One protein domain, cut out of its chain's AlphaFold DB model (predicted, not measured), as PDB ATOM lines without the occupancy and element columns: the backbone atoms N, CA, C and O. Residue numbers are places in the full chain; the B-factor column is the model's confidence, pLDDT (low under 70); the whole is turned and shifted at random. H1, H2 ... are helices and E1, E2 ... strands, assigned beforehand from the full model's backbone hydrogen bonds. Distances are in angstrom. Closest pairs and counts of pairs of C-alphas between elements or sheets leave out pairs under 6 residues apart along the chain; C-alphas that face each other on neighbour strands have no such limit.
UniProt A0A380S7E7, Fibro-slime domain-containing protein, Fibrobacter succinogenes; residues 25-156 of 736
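Overview. This is residues 25 to 156 of the 736 residues of the protein "Fibro-slime domain-containing protein" of Fibrobacter succinogenes (UniProt A0A380S7E7). Little regular structure: loops surround two small sheets, E4 E1 E6 and E3 E2 E5, partly face to face, with short helices near E6's ends. Of 132 printed residues, 52 lie in six named strands and three named helices, class mixed. Compact, with radius of gyration of the C-alphas 13.6 A, it spans 37 by 32 by 29 A.

Along the chain. E4, residues 62-68, is 19.6 A long; E1, 25-30, begins at C-alpha (-147.433, 84.563, 24.051); E6 is 125-129. E2 is 42-46, E3 49-52, E5 76-80, H1 94-99, H2 109-116; H3, 132-137, ends at (-125.654, 97.727, 31.173).

Arrangement. E1 is antiparallel to E4, N 27 to O 65 2.9 A, and parallel to E6. E2 is antiparallel to E3, a hairpin, and to E5, N 43 to O 79 2.8 A. H2 only grazes the first sheet; H1 and H3 only just touch, with 3 C-alpha pairs within 8 A.

Size, cuts and confidence. The printed part has no cut; links E1 to E2 and E5 to H1 are long; pLDDT is under 70 at 96-102, 138 and 141.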
ATOM      1  N   ARG A  25    -148.626  84.243  23.261       93.94
ATOM      2  CA  ARG A  25    -147.433  84.563  24.051       93.94
ATOM      3  C   ARG A  25    -146.258  84.812  23.122       93.94
ATOM      4  O   ARG A  25    -146.136  84.146  22.094       93.94
ATOM      5  N   GLU A  26    -145.397  85.757  23.469       95.38
ATOM      6  CA  GLU A  26    -144.262  86.137  22.629       95.38
ATOM      7  C   GLU A  26    -142.963  86.186  23.422       95.38
ATOM      8  O   GLU A  26    -142.866  86.860  24.445       95.38
ATOM      9  N   LEU A  27    -141.946  85.505  22.911       96.75
ATOM     10  CA  LEU A  27    -140.575  85.649  23.367       96.75
ATOM     11  C   LEU A  27    -139.826  86.534  22.379       96.75
ATOM     12  O   LEU A  27    -139.733  86.211  21.196       96.75
ATOM     13  N   HIS A  28    -139.279  87.630  22.880       96.50
ATOM     14  CA  HIS A  28    -138.405  88.539  22.158       96.50
ATOM     15  C   HIS A  28    -136.993  88.373  22.708       96.50
ATOM     16  O   HIS A  28    -136.792  88.461  23.913       96.50
ATOM     17  N   VAL A  29    -136.005  88.136  21.854       96.44
ATOM     18  CA  VAL A  29    -134.611  87.932  22.260       96.44
ATOM     19  C   VAL A  29    -133.680  88.872  21.507       96.44
ATOM     20  O   VAL A  29    -133.730  88.961  20.282       96.44
ATOM     21  N   PHE A  30    -132.820  89.571  22.238       92.88
ATOM     22  CA  PHE A  30    -131.686  90.310  21.712       92.88
ATOM     23  C   PHE A  30    -130.448  89.419  21.802       92.88
ATOM     24  O   PHE A  30    -129.889  89.224  22.883       92.88
ATOM     25  N   LEU A  31    -130.064  88.834  20.670       91.62
ATOM     26  CA  LEU A  31    -128.903  87.950  20.572       91.62
ATOM     27  C   LEU A  31    -127.597  88.762  20.519       91.62
ATOM     28  O   LEU A  31    -127.646  89.942  20.167       91.62
ATOM     29  N   PRO A  32    -126.434  88.154  20.826       86.94
ATOM     30  CA  PRO A  32    -125.157  88.859  20.775       86.94
ATOM     31  C   PRO A  32    -124.903  89.513  19.418       86.94
ATOM     32  O   PRO A  32    -124.930  88.847  18.380       86.94
ATOM     33  N   ASP A  33    -124.610  90.812  19.412       80.69
ATOM     34  CA  ASP A  33    -124.360  91.548  18.167       80.69
ATOM     35  C   ASP A  33    -122.875  91.485  17.782       80.69
ATOM     36  O   ASP A  33    -122.141  92.475  17.796       80.69
ATOM     37  N   ASN A  34    -122.409  90.278  17.461       76.94
ATOM     38  CA  ASN A  34    -121.006  90.005  17.157       76.94
ATOM     39  C   ASN A  34    -120.835  89.198  15.861       76.94
ATOM     40  O   ASN A  34    -121.793  88.686  15.278       76.94
ATOM     41  N   ALA A  35    -119.595  89.079  15.376       74.19
ATOM     42  CA  ALA A  35    -119.300  88.377  14.124       74.19
ATOM     43  C   ALA A  35    -119.704  86.888  14.149       74.19
ATOM     44  O   ALA A  35    -119.962  86.299  13.101       74.19
ATOM     45  N   THR A  36    -119.799  86.266  15.326       78.31
ATOM     46  CA  THR A  36    -120.197  84.860  15.456       78.31
ATOM     47  C   THR A  36    -121.691  84.677  15.202       78.31
ATOM     48  O   THR A  36    -122.048  83.841  14.375       78.31
ATOM     49  N   TRP A  37    -122.550  85.466  15.848       82.44
ATOM     50  CA  TRP A  37    -124.013  85.389  15.708       82.44
ATOM     51  C   TRP A  37    -124.545  86.064  14.440       82.44
ATOM     52  O   TRP A  37    -125.598  85.699  13.914       82.44
ATOM     53  N   ASN A  38    -123.768  86.989  13.877       80.19
ATOM     54  CA  ASN A  38    -124.087  87.608  12.599       80.19
ATOM     55  C   ASN A  38    -123.766  86.712  11.383       80.19
ATOM     56  O   ASN A  38    -124.259  87.011  10.300       80.19
ATOM     57  N   THR A  39    -123.023  85.609  11.540       78.44
ATOM     58  CA  THR A  39    -122.589  84.699  10.447       78.44
ATOM     59  C   THR A  39    -123.352  83.375  10.378       78.44
ATOM     60  O   THR A  39    -122.788  82.346  10.011       78.44
ATOM     61  N   SER A  40    -124.607  83.347  10.830       82.19
ATOM     62  CA  SER A  40    -125.514  82.212  10.630       82.19
ATOM     63  C   SER A  40    -126.962  82.604  10.947       82.19
ATOM     64  O   SER A  40    -127.219  83.688  11.482       82.19
ATOM     65  N   THR A  41    -127.893  81.702  10.643       87.06
ATOM     66  CA  THR A  41    -129.306  81.765  11.020       87.06
ATOM     67  C   THR A  41    -129.474  81.428  12.508       87.06
ATOM     68  O   THR A  41    -129.096  80.327  12.921       87.06
ATOM     69  N   PRO A  42    -130.038  82.324  13.338       90.69
ATOM     70  CA  PRO A  42    -130.371  82.008  14.722       90.69
ATOM     71  C   PRO A  42    -131.597  81.102  14.830       90.69
ATOM     72  O   PRO A  42    -132.617  81.328  14.176       90.69
ATOM     73  N   LEU A  43    -131.505  80.111  15.708       93.25
ATOM     74  CA  LEU A  43    -132.535  79.119  15.982       93.25
ATOM     75  C   LEU A  43    -132.801  79.054  17.491       93.25
ATOM     76  O   LEU A  43    -131.927  79.364  18.304       93.25
ATOM     77  N   ILE A  44    -133.996  78.608  17.857       95.81
ATOM     78  CA  ILE A  44    -134.341  78.197  19.219       95.81
ATOM     79  C   ILE A  44    -134.639  76.696  19.215       95.81
ATOM     80  O   ILE A  44    -135.381  76.199  18.371       95.81
ATOM     81  N   TYR A  45    -134.005  75.958  20.116       95.62
ATOM     82  CA  TYR A  45    -134.339  74.570  20.407       95.62
ATOM     83  C   TYR A  45    -135.381  74.561  21.523       95.62
ATOM     84  O   TYR A  45    -135.167  75.230  22.523       95.62
ATOM     85  N   GLU A  46    -136.484  73.844  21.341       96.25
ATOM     86  CA  GLU A  46    -137.647  73.783  22.230       96.25
ATOM     87  C   GLU A  46    -138.066  72.309  22.373       96.25
ATOM     88  O   GLU A  46    -138.482  71.687  21.392       96.25
ATOM     89  N   ASP A  47    -137.915  71.722  23.566       93.75
ATOM     90  CA  ASP A  47    -138.389  70.370  23.925       93.75
ATOM     91  C   ASP A  47    -138.087  69.266  22.884       93.75
ATOM     92  O   ASP A  47    -138.916  68.399  22.581       93.75
ATOM     93  N   GLY A  48    -136.890  69.280  22.292       90.31
ATOM     94  CA  GLY A  48    -136.504  68.286  21.283       90.31
ATOM     95  C   GLY A  48    -136.557  68.763  19.832       90.31
ATOM     96  O   GLY A  48    -136.209  67.992  18.933       90.31
ATOM     97  N   LYS A  49    -137.006  69.995  19.573       92.50
ATOM     98  CA  LYS A  49    -137.259  70.492  18.218       92.50
ATOM     99  C   LYS A  49    -136.669  71.878  17.987       92.50
ATOM    100  O   LYS A  49    -136.790  72.762  18.817       92.50
ATOM    101  N   ALA A  50    -136.066  72.081  16.821       92.19
ATOM    102  CA  ALA A  50    -135.569  73.386  16.405       92.19
ATOM    103  C   ALA A  50    -136.657  74.218  15.712       92.19
ATOM    104  O   ALA A  50    -137.428  73.699  14.899       92.19
ATOM    105  N   HIS A  51    -136.670  75.512  16.004       91.56
ATOM    106  CA  HIS A  51    -137.544  76.520  15.426       91.56
ATOM    107  C   HIS A  51    -136.721  77.735  14.989       91.56
ATOM    108  O   HIS A  51    -135.737  78.106  15.629       91.56
ATOM    109  N   GLU A  52    -137.125  78.360  13.888       88.56
ATOM    110  CA  GLU A  52    -136.499  79.592  13.414       88.56
ATOM    111  C   GLU A  52    -136.982  80.795  14.212       88.56
ATOM    112  O   GLU A  52    -138.157  80.908  14.570       88.56
ATOM    113  N   LEU A  53    -136.058  81.715  14.453       91.50
ATOM    114  CA  LEU A  53    -136.347  82.996  15.065       91.50
ATOM    115  C   LEU A  53    -136.674  84.039  13.994       91.50
ATOM    116  O   LEU A  53    -135.954  84.174  13.007       91.50
ATOM    117  N   THR A  54    -137.742  84.812  14.201       92.25
ATOM    118  CA  THR A  54    -138.147  85.868  13.263       92.25
ATOM    119  C   THR A  54    -137.467  87.187  13.617       92.25
ATOM    120  O   THR A  54    -137.728  87.684  14.705       92.25
ATOM    121  N   PRO A  55    -136.621  87.787  12.760       90.31
ATOM    122  CA  PRO A  55    -136.075  89.116  13.027       90.31
ATOM    123  C   PRO A  55    -137.194  90.153  13.196       90.31
ATOM    124  O   PRO A  55    -138.125  90.190  12.390       90.31
ATOM    125  N   ASP A  56    -137.086  91.016  14.204       87.69
ATOM    126  CA  ASP A  56    -137.975  92.169  14.365       87.69
ATOM    127  C   ASP A  56    -137.478  93.300  13.449       87.69
ATOM    128  O   ASP A  56    -136.430  93.910  13.686       87.69
ATOM    129  N   SER A  57    -138.215  93.565  12.366       77.94
ATOM    130  CA  SER A  57    -137.832  94.560  11.355       77.94
ATOM    131  C   SER A  57    -137.792  95.991  11.893       77.94
ATOM    132  O   SER A  57    -137.061  96.823  11.355       77.94
ATOM    133  N   ASP A  58    -138.550  96.274  12.953       79.81
ATOM    134  CA  ASP A  58    -138.639  97.604  13.552       79.81
ATOM    135  C   ASP A  58    -137.602  97.790  14.677       79.81
ATOM    136  O   ASP A  58    -137.261  98.921  15.039       79.81
ATOM    137  N   HIS A  59    -137.047  96.689  15.203       83.00
ATOM    138  CA  HIS A  59    -136.143  96.677  16.355       83.00
ATOM    139  C   HIS A  59    -134.881  95.858  16.059       83.00
ATOM    140  O   HIS A  59    -134.740  94.702  16.441       83.00
ATOM    141  N   CYS A  60    -133.912  96.490  15.397       83.12
ATOM    142  CA  CYS A  60    -132.663  95.848  14.984       83.12
ATOM    143  C   CYS A  60    -131.956  95.088  16.124       83.12
ATOM    144  O   CYS A  60    -131.775  95.630  17.216       83.12
ATOM    145  N   GLY A  61    -131.510  93.860  15.841       84.12
ATOM    146  CA  GLY A  61    -130.878  92.951  16.809       84.12
ATOM    147  C   GLY A  61    -131.862  92.085  17.605       84.12
ATOM    148  O   GLY A  61    -131.442  91.089  18.193       84.12
ATOM    149  N   TRP A  62    -133.157  92.415  17.588       90.38
ATOM    150  CA  TRP A  62    -134.197  91.610  18.221       90.38
ATOM    151  C   TRP A  62    -134.750  90.544  17.280       90.38
ATOM    152  O   TRP A  62    -134.891  90.747  16.072       90.38
ATOM    153  N   PHE A  63    -135.111  89.414  17.873       94.31
ATOM    154  CA  PHE A  63    -135.806  88.320  17.221       94.31
ATOM    155  C   PHE A  63    -137.008  87.889  18.050       94.31
ATOM    156  O   PHE A  63    -136.998  88.006  19.270       94.31
ATOM    157  N   THR A  64    -138.019  87.335  17.397       95.31
ATOM    158  CA  THR A  64    -139.281  86.948  18.012       95.31
ATOM    159  C   THR A  64    -139.608  85.489  17.719       95.31
ATOM    160  O   THR A  64    -139.482  85.009  16.588       95.31
ATOM    161  N   ARG A  65    -140.100  84.801  18.750       95.31
ATOM    162  CA  ARG A  65    -140.806  83.522  18.677       95.31
ATOM    163  C   ARG A  65    -142.194  83.717  19.278       95.31
ATOM    164  O   ARG A  65    -142.334  84.044  20.455       95.31
ATOM    165  N   ARG A  66    -143.225  83.540  18.451       94.81
ATOM    166  CA  ARG A  66    -144.635  83.678  18.843       94.81
ATOM    167  C   ARG A  66    -145.258  82.302  19.039       94.81
ATOM    168  O   ARG A  66    -145.092  81.449  18.173       94.81
ATOM    169  N   TYR A  67    -145.984  82.120  20.136       94.12
ATOM    170  CA  TYR A  67    -146.702  80.900  20.504       94.12
ATOM    171  C   TYR A  67    -148.204  81.193  20.460       94.12
ATOM    172  O   TYR A  67    -148.683  82.047  21.212       94.12
ATOM    173  N   VAL A  68    -148.943  80.525  19.570       93.38
ATOM    174  CA  VAL A  68    -150.397  80.713  19.407       93.38
ATOM    175  C   VAL A  68    -151.096  79.403  19.720       93.38
ATOM    176  O   VAL A  68    -150.962  78.445  18.967       93.38
ATOM    177  N   ASP A  69    -151.799  79.354  20.853       89.81
ATOM    178  CA  ASP A  69    -152.439  78.131  21.368       89.81
ATOM    179  C   ASP A  69    -151.470  76.927  21.482       89.81
ATOM    180  O   ASP A  69    -151.871  75.762  21.486       89.81
ATOM    181  N   GLU A  70    -150.173  77.222  21.604       89.44
ATOM    182  CA  GLU A  70    -149.077  76.277  21.822       89.44
ATOM    183  C   GLU A  70    -148.697  76.248  23.310       89.44
ATOM    184  O   GLU A  70    -148.738  77.282  23.988       89.44
ATOM    185  N   ASN A  71    -148.296  75.078  23.812       90.62
ATOM    186  CA  ASN A  71    -147.642  74.974  25.118       90.62
ATOM    187  C   ASN A  71    -146.266  75.647  25.055       90.62
ATOM    188  O   ASN A  71    -145.587  75.563  24.030       90.62
ATOM    189  N   LEU A  72    -145.866  76.301  26.145       93.50
ATOM    190  CA  LEU A  72    -144.513  76.827  26.273       93.50
ATOM    191  C   LEU A  72    -143.540  75.682  26.588       93.50
ATOM    192  O   LEU A  72    -143.926  74.755  27.304       93.50
ATOM    193  N   PRO A  73    -142.305  75.731  26.064       95.12
ATOM    194  CA  PRO A  73    -141.329  74.686  26.320       95.12
ATOM    195  C   PRO A  73    -140.734  74.800  27.727       95.12
ATOM    196  O   PRO A  73    -140.603  75.897  28.276       95.12
ATOM    197  N   GLN A  74    -140.340  73.658  28.286       92.94
ATOM    198  CA  GLN A  74    -139.653  73.579  29.586       92.94
ATOM    199  C   GLN A  74    -138.133  73.478  29.422       92.94
ATOM    200  O   GLN A  74    -137.381  73.763  30.351       92.94
ATOM    201  N   GLU A  75    -137.674  73.092  28.230       94.19
ATOM    202  CA  GLU A  75    -136.265  73.093  27.862       94.19
ATOM    203  C   GLU A  75    -136.074  73.876  26.563       94.19
ATOM    204  O   GLU A  75    -136.263  73.346  25.462       94.19
ATOM    205  N   ALA A  76    -135.668  75.141  26.695       96.19
ATOM    206  CA  ALA A  76    -135.327  75.987  25.563       96.19
ATOM    207  C   ALA A  76    -133.891  76.524  25.603       96.19
ATOM    208  O   ALA A  76    -133.349  76.833  26.655       96.19
ATOM    209  N   PHE A  77    -133.248  76.666  24.448       95.44
ATOM    210  CA  PHE A  77    -131.996  77.418  24.324       95.44
ATOM    211  C   PHE A  77    -131.797  77.884  22.885       95.44
ATOM    212  O   PHE A  77    -132.308  77.287  21.937       95.44
ATOM    213  N   PHE A  78    -131.037  78.955  22.713       95.31
ATOM    214  CA  PHE A  78    -130.740  79.519  21.405       95.31
ATOM    215  C   PHE A  78    -129.429  78.969  20.871       95.31
ATOM    216  O   PHE A  78    -128.476  78.767  21.620       95.31
ATOM    217  N   TYR A  79    -129.354  78.761  19.567       92.62
ATOM    218  CA  TYR A  79    -128.130  78.348  18.894       92.62
ATOM    219  C   TYR A  79    -128.142  78.838  17.446       92.62
ATOM    220  O   TYR A  79    -129.080  79.498  16.999       92.62
ATOM    221  N   MET A  80    -127.082  78.545  16.706       88.88
ATOM    222  CA  MET A  80    -126.976  78.905  15.296       88.88
ATOM    223  C   MET A  80    -127.070  77.666  14.417       88.88
ATOM    224  O   MET A  80    -126.538  76.610  14.761       88.88
ATOM    225  N   GLU A  81    -127.653  77.819  13.233       88.12
ATOM    226  CA  GLU A  81    -127.547  76.812  12.180       88.12
ATOM    227  C   GLU A  81    -126.064  76.463  11.931       88.12
ATOM    228  O   GLU A  81    -125.194  77.344  11.876       88.12
ATOM    229  N   GLY A  82    -125.763  75.165  11.872       84.12
ATOM    230  CA  GLY A  82    -124.402  74.649  11.719       84.12
ATOM    231  C   GLY A  82    -123.569  74.560  13.003       84.12
ATOM    232  O   GLY A  82    -122.439  74.071  12.940       84.12
ATOM    233  N   ASP A  83    -124.081  74.995  14.161       85.69
ATOM    234  CA  ASP A  83    -123.478  74.734  15.478       85.69
ATOM    235  C   ASP A  83    -124.011  73.422  16.082       85.69
ATOM    236  O   ASP A  83    -124.646  73.400  17.134       85.69
ATOM    237  N   ASP A  84    -123.740  72.306  15.397       83.19
ATOM    238  CA  ASP A  84    -124.235  70.963  15.754       83.19
ATOM    239  C   ASP A  84    -123.760  70.481  17.147       83.19
ATOM    240  O   ASP A  84    -124.260  69.485  17.670       83.19
ATOM    241  N   GLN A  85    -122.759  71.147  17.733       82.81
ATOM    242  CA  GLN A  85    -122.210  70.832  19.055       82.81
ATOM    243  C   GLN A  85    -122.672  71.799  20.148       82.81
ATOM    244  O   GLN A  85    -122.225  71.655  21.285       82.81
ATOM    245  N   PHE A  86    -123.533  72.769  19.816       85.94
ATOM    246  CA  PHE A  86    -124.020  73.790  20.745       85.94
ATOM    247  C   PHE A  86    -122.884  74.544  21.449       85.94
ATOM    248  O   PHE A  86    -123.011  74.958  22.600       85.94
ATOM    249  N   LYS A  87    -121.750  74.714  20.757       82.62
ATOM    250  CA  LYS A  87    -120.549  75.361  21.295       82.62
ATOM    251  C   LYS A  87    -120.826  76.806  21.692       82.62
ATOM    252  O   LYS A  87    -120.191  77.305  22.612       82.62
ATOM    253  N   TYR A  88    -121.729  77.459  20.968       83.88
ATOM    254  CA  TYR A  88    -122.118  78.850  21.141       83.88
ATOM    255  C   TYR A  88    -123.555  78.985  21.660       83.88
ATOM    256  O   TYR A  88    -124.143  80.055  21.521       83.88
ATOM    257  N   ALA A  89    -124.149  77.911  22.190       89.56
ATOM    258  CA  ALA A  89    -125.540  77.940  22.614       89.56
ATOM    259  C   ALA A  89    -125.758  78.863  23.820       89.56
ATOM    260  O   ALA A  89    -124.940  78.933  24.736       89.56
ATOM    261  N   ILE A  90    -126.893  79.552  23.806       92.12
ATOM    262  CA  ILE A  90    -127.295  80.534  24.807       92.12
ATOM    263  C   ILE A  90    -128.498  79.991  25.561       92.12
ATOM    264  O   ILE A  90    -129.559  79.745  24.985       92.12
ATOM    265  N   GLY A  91    -128.310  79.834  26.862       90.19
ATOM    266  CA  GLY A  91    -129.334  79.417  27.805       90.19
ATOM    267  C   GLY A  91    -129.768  80.565  28.711       90.19
ATOM    268  O   GLY A  91    -129.678  81.735  28.340       90.19
ATOM    269  N   MET A  92    -130.187  80.223  29.928       86.62
ATOM    270  CA  MET A  92    -130.644  81.169  30.953       86.62
ATOM    271  C   MET A  92    -129.653  82.296  31.256       86.62
ATOM    272  O   MET A  92    -130.074  83.426  31.489       86.62
ATOM    273  N   ASP A  93    -128.354  81.996  31.218       80.62
ATOM    274  CA  ASP A  93    -127.279  82.915  31.613       80.62
ATOM    275  C   ASP A  93    -126.794  83.827  30.472       80.62
ATOM    276  O   ASP A  93    -125.785  84.524  30.604       80.62
ATOM    277  N   GLY A  94    -127.478  83.819  29.325       85.75
ATOM    278  CA  GLY A  94    -127.073  84.619  28.172       85.75
ATOM    279  C   GLY A  94    -125.726  84.177  27.585       85.75
ATOM    280  O   GLY A  94    -125.300  83.027  27.704       85.75
ATOM    281  N   GLU A  95    -125.036  85.115  26.943       81.00
ATOM    282  CA  GLU A  95    -123.694  84.934  26.382       81.00
ATOM    283  C   GLU A  95    -122.622  84.697  27.465       81.00
ATOM    284  O   GLU A  95    -121.607  84.056  27.190       81.00
ATOM    285  N   ALA A  96    -122.860  85.131  28.708       67.44
ATOM    286  CA  ALA A  96    -121.920  84.951  29.814       67.44
ATOM    287  C   ALA A  96    -121.686  83.465  30.149       67.44
ATOM    288  O   ALA A  96    -120.539  83.052  30.336       67.44
ATOM    289  N   GLY A  97    -122.750  82.648  30.157       63.03
ATOM    290  CA  GLY A  97    -122.652  81.195  30.369       63.03
ATOM    291  C   GLY A  97    -121.947  80.462  29.221       63.03
ATOM    292  O   GLY A  97    -121.228  79.486  29.430       63.03
ATOM    293  N   TYR A  98    -122.073  80.974  27.995       68.19
ATOM    294  CA  TYR A  98    -121.273  80.504  26.864       68.19
ATOM    295  C   TYR A  98    -119.780  80.852  27.050       68.19
ATOM    296  O   TYR A  98    -118.908  79.992  26.898       68.19
ATOM    297  N   ASN A  99    -119.465  82.098  27.425       62.88
ATOM    298  CA  ASN A  99    -118.090  82.584  27.585       62.88
ATOM    299  C   ASN A  99    -117.331  81.922  28.751       62.88
ATOM    300  O   ASN A  99    -116.098  81.846  28.710       62.88
ATOM    301  N   SER A 100    -118.034  81.428  29.776       61.69
ATOM    302  CA  SER A 100    -117.448  80.682  30.901       61.69
ATOM    303  C   SER A 100    -117.047  79.243  30.532       61.69
ATOM    304  O   SER A 100    -116.309  78.601  31.284       61.69
ATOM    305  N   GLY A 101    -117.470  78.747  29.360       61.84
ATOM    306  CA  GLY A 101    -117.261  77.365  28.927       61.84
ATOM    307  C   GLY A 101    -118.132  76.355  29.680       61.84
ATOM    308  O   GLY A 101    -117.802  75.165  29.711       61.84
ATOM    309  N   GLU A 102    -119.206  76.822  30.318       63.69
ATOM    310  CA  GLU A 102    -120.182  75.988  31.009       63.69
ATOM    311  C   GLU A 102    -121.123  75.296  30.013       63.69
ATOM    312  O   GLU A 102    -121.274  75.695  28.857       63.69
ATOM    313  N   THR A 103    -121.747  74.198  30.441       75.19
ATOM    314  CA  THR A 103    -122.820  73.570  29.661       75.19
ATOM    315  C   THR A 103    -124.024  74.501  29.612       75.19
ATOM    316  O   THR A 103    -124.395  75.038  30.654       75.19
ATOM    317  N   VAL A 104    -124.661  74.632  28.444       82.88
ATOM    318  CA  VAL A 104    -125.860  75.466  28.278       82.88
ATOM    319  C   VAL A 104    -126.911  75.129  29.342       82.88
ATOM    320  O   VAL A 104    -127.292  73.969  29.500       82.88
ATOM    321  N   SER A 105    -127.342  76.143  30.091       87.56
ATOM    322  CA  SER A 105    -128.393  76.039  31.107       87.56
ATOM    323  C   SER A 105    -129.756  76.252  30.436       87.56
ATOM    324  O   SER A 105    -130.024  77.378  30.007       87.56
ATOM    325  N   PRO A 106    -130.603  75.218  30.256       91.62
ATOM    326  CA  PRO A 106    -131.853  75.363  29.518       91.62
ATOM    327  C   PRO A 106    -132.821  76.342  30.186       91.62
ATOM    328  O   PRO A 106    -132.867  76.477  31.408       91.62
ATOM    329  N   ILE A 107    -133.609  77.000  29.350       93.44
ATOM    330  CA  ILE A 107    -134.626  77.978  29.699       93.44
ATOM    331  C   ILE A 107    -135.961  77.254  29.870       93.44
ATOM    332  O   ILE A 107    -136.517  76.745  28.898       93.44
ATOM    333  N   ASP A 108    -136.487  77.257  31.092       93.19
ATOM    334  CA  ASP A 108    -137.867  76.856  31.381       93.19
ATOM    335  C   ASP A 108    -138.801  78.032  31.073       93.19
ATOM    336  O   ASP A 108    -139.047  78.894  31.924       93.19
ATOM    337  N   LEU A 109    -139.255  78.128  29.816       93.00
ATOM    338  CA  LEU A 109    -140.111  79.231  29.380       93.00
ATOM    339  C   LEU A 109    -141.488  79.162  30.040       93.00
ATOM    340  O   LEU A 109    -142.021  80.213  30.383       93.00
ATOM    341  N   ASP A 110    -142.044  77.971  30.252       91.44
ATOM    342  CA  ASP A 110    -143.320  77.798  30.959       91.44
ATOM    343  C   ASP A 110    -143.247  78.408  32.370       91.44
ATOM    344  O   ASP A 110    -144.000  79.330  32.699       91.44
ATOM    345  N   GLY A 111    -142.237  78.009  33.151       89.94
ATOM    346  CA  GLY A 111    -141.996  78.557  34.484       89.94
ATOM    347  C   GLY A 111    -141.665  80.055  34.489       89.94
ATOM    348  O   GLY A 111    -142.100  80.785  35.384       89.94
ATOM    349  N   LEU A 112    -140.915  80.554  33.499       89.06
ATOM    350  CA  LEU A 112    -140.597  81.984  33.391       89.06
ATOM    351  C   LEU A 112    -141.829  82.832  33.107       89.06
ATOM    352  O   LEU A 112    -142.043  83.832  33.793       89.06
ATOM    353  N   PHE A 113    -142.641  82.446  32.121       89.50
ATOM    354  CA  PHE A 113    -143.886  83.151  31.835       89.50
ATOM    355  C   PHE A 113    -144.770  83.177  33.081       89.50
ATOM    356  O   PHE A 113    -145.220  84.259  33.454       89.50
ATOM    357  N   ASP A 114    -144.918  82.044  33.775       87.94
ATOM    358  CA  ASP A 114    -145.690  81.946  35.015       87.94
ATOM    359  C   ASP A 114    -145.196  82.900  36.115       87.94
ATOM    360  O   ASP A 114    -146.007  83.554  36.780       87.94
ATOM    361  N   ASN A 115    -143.877  83.034  36.280       84.75
ATOM    362  CA  ASN A 115    -143.281  83.955  37.250       84.75
ATOM    363  C   ASN A 115    -143.600  85.426  36.923       84.75
ATOM    364  O   ASN A 115    -143.999  86.193  37.806       84.75
ATOM    365  N   PHE A 116    -143.468  85.817  35.653       83.62
ATOM    366  CA  PHE A 116    -143.676  87.197  35.210       83.62
ATOM    367  C   PHE A 116    -145.152  87.573  35.012       83.62
ATOM    368  O   PHE A 116    -145.462  88.762  34.966       83.62
ATOM    369  N   MET A 117    -146.088  86.611  34.980       84.94
ATOM    370  CA  MET A 117    -147.531  86.890  34.858       84.94
ATOM    371  C   MET A 117    -148.072  87.835  35.941       84.94
ATOM    372  O   MET A 117    -149.114  88.462  35.750       84.94
ATOM    373  N   SER A 118    -147.407  87.894  37.097       80.94
ATOM    374  CA  SER A 118    -147.814  88.734  38.227       80.94
ATOM    375  C   SER A 118    -147.322  90.186  38.144       80.94
ATOM    376  O   SER A 118    -147.784  91.025  38.924       80.94
ATOM    377  N   GLU A 119    -146.438  90.501  37.192       82.31
ATOM    378  CA  GLU A 119    -145.919  91.851  36.977       82.31
ATOM    379  C   GLU A 119    -146.983  92.779  36.384       82.31
ATOM    380  O   GLU A 119    -147.748  92.416  35.492       82.31
ATOM    381  N   ALA A 120    -147.008  94.030  36.849       82.94
ATOM    382  CA  ALA A 120    -148.057  94.980  36.479       82.94
ATOM    383  C   ALA A 120    -148.042  95.383  34.993       82.94
ATOM    384  O   ALA A 120    -149.083  95.776  34.462       82.94
ATOM    385  N   THR A 121    -146.879  95.322  34.335       81.88
ATOM    386  CA  THR A 121    -146.709  95.678  32.917       81.88
ATOM    387  C   THR A 121    -146.691  94.465  31.987       81.88
ATOM    388  O   THR A 121    -146.647  94.637  30.771       81.88
ATOM    389  N   PHE A 122    -146.796  93.240  32.519       87.81
ATOM    390  CA  PHE A 122    -146.786  92.040  31.693       87.81
ATOM    391  C   PHE A 122    -148.012  91.979  30.771       87.81
ATOM    392  O   PHE A 122    -149.161  91.943  31.215       87.81
ATOM    393  N   ALA A 123    -147.752  91.935  29.465       88.00
ATOM    394  CA  ALA A 123    -148.773  91.930  28.420       88.00
ATOM    395  C   ALA A 123    -148.673  90.701  27.498       88.00
ATOM    396  O   ALA A 123    -149.020  90.776  26.323       88.00
ATOM    397  N   GLY A 124    -148.190  89.566  28.020       88.88
ATOM    398  CA  GLY A 124    -148.014  88.334  27.241       88.88
ATOM    399  C   GLY A 124    -146.688  88.242  26.480       88.88
ATOM    400  O   GLY A 124    -146.498  87.296  25.716       88.88
ATOM    401  N   SER A 125    -145.763  89.178  26.704       93.94
ATOM    402  CA  SER A 125    -144.440  89.203  26.072       93.94
ATOM    403  C   SER A 125    -143.326  89.161  27.116       93.94
ATOM    404  O   SER A 125    -143.396  89.867  28.121       93.94
ATOM    405  N   LEU A 126    -142.283  88.375  26.845       94.19
ATOM    406  CA  LEU A 126    -141.012  88.412  27.569       94.19
ATOM    407  C   LEU A 126    -139.893  88.874  26.645       94.19
ATOM    408  O   LEU A 126    -139.854  88.502  25.472       94.19
ATOM    409  N   TYR A 127    -138.971  89.651  27.198       93.56
ATOM    410  CA  TYR A 127    -137.804  90.177  26.507       93.56
ATOM    411  C   TYR A 127    -136.542  89.650  27.177       93.56
ATOM    412  O   TYR A 127    -136.337  89.865  28.371       93.56
ATOM    413  N   PHE A 128    -135.689  88.991  26.405       95.31
ATOM    414  CA  PHE A 128    -134.423  88.439  26.858       95.31
ATOM    415  C   PHE A 128    -133.257  89.126  26.149       95.31
ATOM    416  O   PHE A 128    -133.134  89.067  24.932       95.31
ATOM    417  N   VAL A 129    -132.388  89.783  26.903       90.88
ATOM    418  CA  VAL A 129    -131.136  90.365  26.427       90.88
ATOM    419  C   VAL A 129    -130.029  89.364  26.706       90.88
ATOM    420  O   VAL A 129    -129.529  89.279  27.825       90.88
ATOM    421  N   ALA A 130    -129.682  88.586  25.684       91.38
ATOM    422  CA  ALA A 130    -128.667  87.549  25.779       91.38
ATOM    423  C   ALA A 130    -127.241  88.088  25.605       91.38
ATOM    424  O   ALA A 130    -126.302  87.469  26.093       91.38
ATOM    425  N   ASP A 131    -127.073  89.215  24.908       86.94
ATOM    426  CA  ASP A 131    -125.785  89.902  24.765       86.94
ATOM    427  C   ASP A 131    -125.241  90.324  26.139       86.94
ATOM    428  O   ASP A 131    -125.894  91.081  26.864       86.94
ATOM    429  N   GLU A 132    -124.047  89.845  26.501       80.25
ATOM    430  CA  GLU A 132    -123.486  90.033  27.847       80.25
ATOM    431  C   GLU A 132    -123.266  91.520  28.168       80.25
ATOM    432  O   GLU A 132    -123.570  91.983  29.271       80.25
ATOM    433  N   LYS A 133    -122.782  92.295  27.188       78.25
ATOM    434  CA  LYS A 133    -122.470  93.722  27.353       78.25
ATOM    435  C   LYS A 133    -123.746  94.540  27.530       78.25
ATOM    436  O   LYS A 133    -123.792  95.409  28.402       78.25
ATOM    437  N   GLN A 134    -124.776  94.270  26.727       78.56
ATOM    438  CA  GLN A 134    -126.069  94.947  26.847       78.56
ATOM    439  C   GLN A 134    -126.790  94.545  28.136       78.56
ATOM    440  O   GLN A 134    -127.319  95.412  28.829       78.56
ATOM    441  N   ALA A 135    -126.771  93.258  28.495       79.31
ATOM    442  CA  ALA A 135    -127.395  92.766  29.718       79.31
ATOM    443  C   ALA A 135    -126.763  93.394  30.968       79.31
ATOM    444  O   ALA A 135    -127.487  93.863  31.842       79.31
ATOM    445  N   ALA A 136    -125.429  93.486  31.029       72.62
ATOM    446  CA  ALA A 136    -124.717  94.108  32.148       72.62
ATOM    447  C   ALA A 136    -124.969  95.625  32.279       72.62
ATOM    448  O   ALA A 136    -124.795  96.190  33.360       72.62
ATOM    449  N   ALA A 137    -125.361  96.295  31.190       71.69
ATOM    450  CA  ALA A 137    -125.654  97.727  31.173       71.69
ATOM    451  C   ALA A 137    -127.099  98.066  31.583       71.69
ATOM    452  O   ALA A 137    -127.411  99.238  31.814       71.69
ATOM    453  N   LEU A 138    -127.979  97.067  31.667       68.62
ATOM    454  CA  LEU A 138    -129.398  97.241  31.944       68.62
ATOM    455  C   LEU A 138    -129.745  96.745  33.361       68.62
ATOM    456  O   LEU A 138    -129.301  95.675  33.774       68.62
ATOM    457  N   PRO A 139    -130.540  97.503  34.136       70.19
ATOM    458  CA  PRO A 139    -130.975  97.061  35.455       70.19
ATOM    459  C   PRO A 139    -132.041  95.968  35.326       70.19
ATOM    460  O   PRO A 139    -133.074  96.204  34.705       70.19
ATOM    461  N   SER A 140    -131.834  94.813  35.959       70.44
ATOM    462  CA  SER A 140    -132.864  93.778  36.073       70.44
ATOM    463  C   SER A 140    -132.778  93.035  37.405       70.44
ATOM    464  O   SER A 140    -131.682  92.770  37.904       70.44
ATOM    465  N   ASP A 141    -133.941  92.679  37.955       68.56
ATOM    466  CA  ASP A 141    -134.069  91.778  39.106       68.56
ATOM    467  C   ASP A 141    -133.746  90.325  38.718       68.56
ATOM    468  O   ASP A 141    -133.322  89.527  39.558       68.56
ATOM    469  N   PHE A 142    -133.898  89.998  37.431       70.94
ATOM    470  CA  PHE A 142    -133.541  88.715  36.849       70.94
ATOM    471  C   PHE A 142    -132.679  88.946  35.604       70.94
ATOM    472  O   PHE A 142    -133.187  89.278  34.535       70.94
ATOM    473  N   ALA A 143    -131.356  88.840  35.769       74.75
ATOM    474  CA  ALA A 143    -130.357  89.287  34.797       74.75
ATOM    475  C   ALA A 143    -130.710  88.913  33.345       74.75
ATOM    476  O   ALA A 143    -130.894  87.745  33.018       74.75
ATOM    477  N   GLY A 144    -130.811  89.926  32.479       81.50
ATOM    478  CA  GLY A 144    -131.137  89.755  31.062       81.50
ATOM    479  C   GLY A 144    -132.631  89.650  30.731       81.50
ATOM    480  O   GLY A 144    -132.970  89.796  29.565       81.50
ATOM    481  N   TRP A 145    -133.540  89.476  31.689       87.44
ATOM    482  CA  TRP A 145    -134.973  89.296  31.418       87.44
ATOM    483  C   TRP A 145    -135.820  90.502  31.823       87.44
ATOM    484  O   TRP A 145    -135.568  91.135  32.851       87.44
ATOM    485  N   TYR A 146    -136.840  90.793  31.012       86.06
ATOM    486  CA  TYR A 146    -137.724  91.949  31.156       86.06
ATOM    487  C   TYR A 146    -139.143  91.640  30.653       86.06
ATOM    488  O   TYR A 146    -139.334  90.829  29.747       86.06
ATOM    489  N   VAL A 147    -140.137  92.346  31.196       85.69
ATOM    490  CA  VAL A 147    -141.538  92.335  30.717       85.69
ATOM    491  C   VAL A 147    -141.858  93.506  29.782       85.69
ATOM    492  O   VAL A 147    -142.829  93.461  29.035       85.69
ATOM    493  N   ASP A 148    -140.993  94.520  29.777       83.25
ATOM    494  CA  ASP A 148    -141.016  95.660  28.866       83.25
ATOM    495  C   ASP A 148    -139.752  95.642  28.004       83.25
ATOM    496  O   ASP A 148    -138.664  95.353  28.505       83.25
ATOM    497  N   ARG A 149    -139.870  95.978  26.714       85.06
ATOM    498  CA  ARG A 149    -138.734  95.957  25.786       85.06
ATOM    499  C   ARG A 149    -137.661  96.972  26.206       85.06
ATOM    500  O   ARG A 149    -137.929  98.178  26.171       85.06
ATOM    501  N   PRO A 150    -136.423  96.541  26.496       82.38
ATOM    502  CA  PRO A 150    -135.312  97.460  26.694       82.38
ATOM    503  C   PRO A 150    -135.003  98.252  25.419       82.38
ATOM    504  O   PRO A 150    -134.990  97.705  24.316       82.38
ATOM    505  N   ASN A 151    -134.707  99.545  25.565       79.88
ATOM    506  CA  ASN A 151    -134.353 100.422  24.445       79.88
ATOM    507  C   ASN A 151    -132.886 100.228  24.019       79.88
ATOM    508  O   ASN A 151    -132.050 101.115  24.190       79.88
ATOM    509  N   ILE A 152    -132.585  99.043  23.491       76.25
ATOM    510  CA  ILE A 152    -131.288  98.673  22.919       76.25
ATOM    511  C   ILE A 152    -131.454  98.338  21.440       76.25
ATOM    512  O   ILE A 152    -132.510  97.875  21.002       76.25
ATOM    513  N   LYS A 153    -130.399  98.592  20.667       75.19
ATOM    514  CA  LYS A 153    -130.390  98.411  19.217       75.19
ATOM    515  C   LYS A 153    -129.109  97.707  18.795       75.19
ATOM    516  O   LYS A 153    -128.022  98.162  19.139       75.19
ATOM    517  N   GLY A 154    -129.263  96.637  18.029       76.88
ATOM    518  CA  GLY A 154    -128.182  95.911  17.378       76.88
ATOM    519  C   GLY A 154    -128.152  96.185  15.879       76.88
ATOM    520  O   GLY A 154    -128.775  97.128  15.370       76.88
ATOM    521  N   ARG A 155    -127.441  95.334  15.149       77.25
ATOM    522  CA  ARG A 155    -127.281  95.427  13.701       77.25
ATOM    523  C   ARG A 155    -128.452  94.792  12.945       77.25
ATOM    524  O   ARG A 155    -128.782  93.629  13.125       77.25
ATOM    525  N   CYS A 156    -129.044  95.559  12.036       77.56
ATOM    526  CA  CYS A 156    -130.032  95.086  11.051       77.56
ATOM    527  C   CYS A 156    -129.576  95.301   9.609       77.56
ATOM    528  O   CYS A 156    -130.228  94.829   8.682       77.56
TER     529      CYS A 156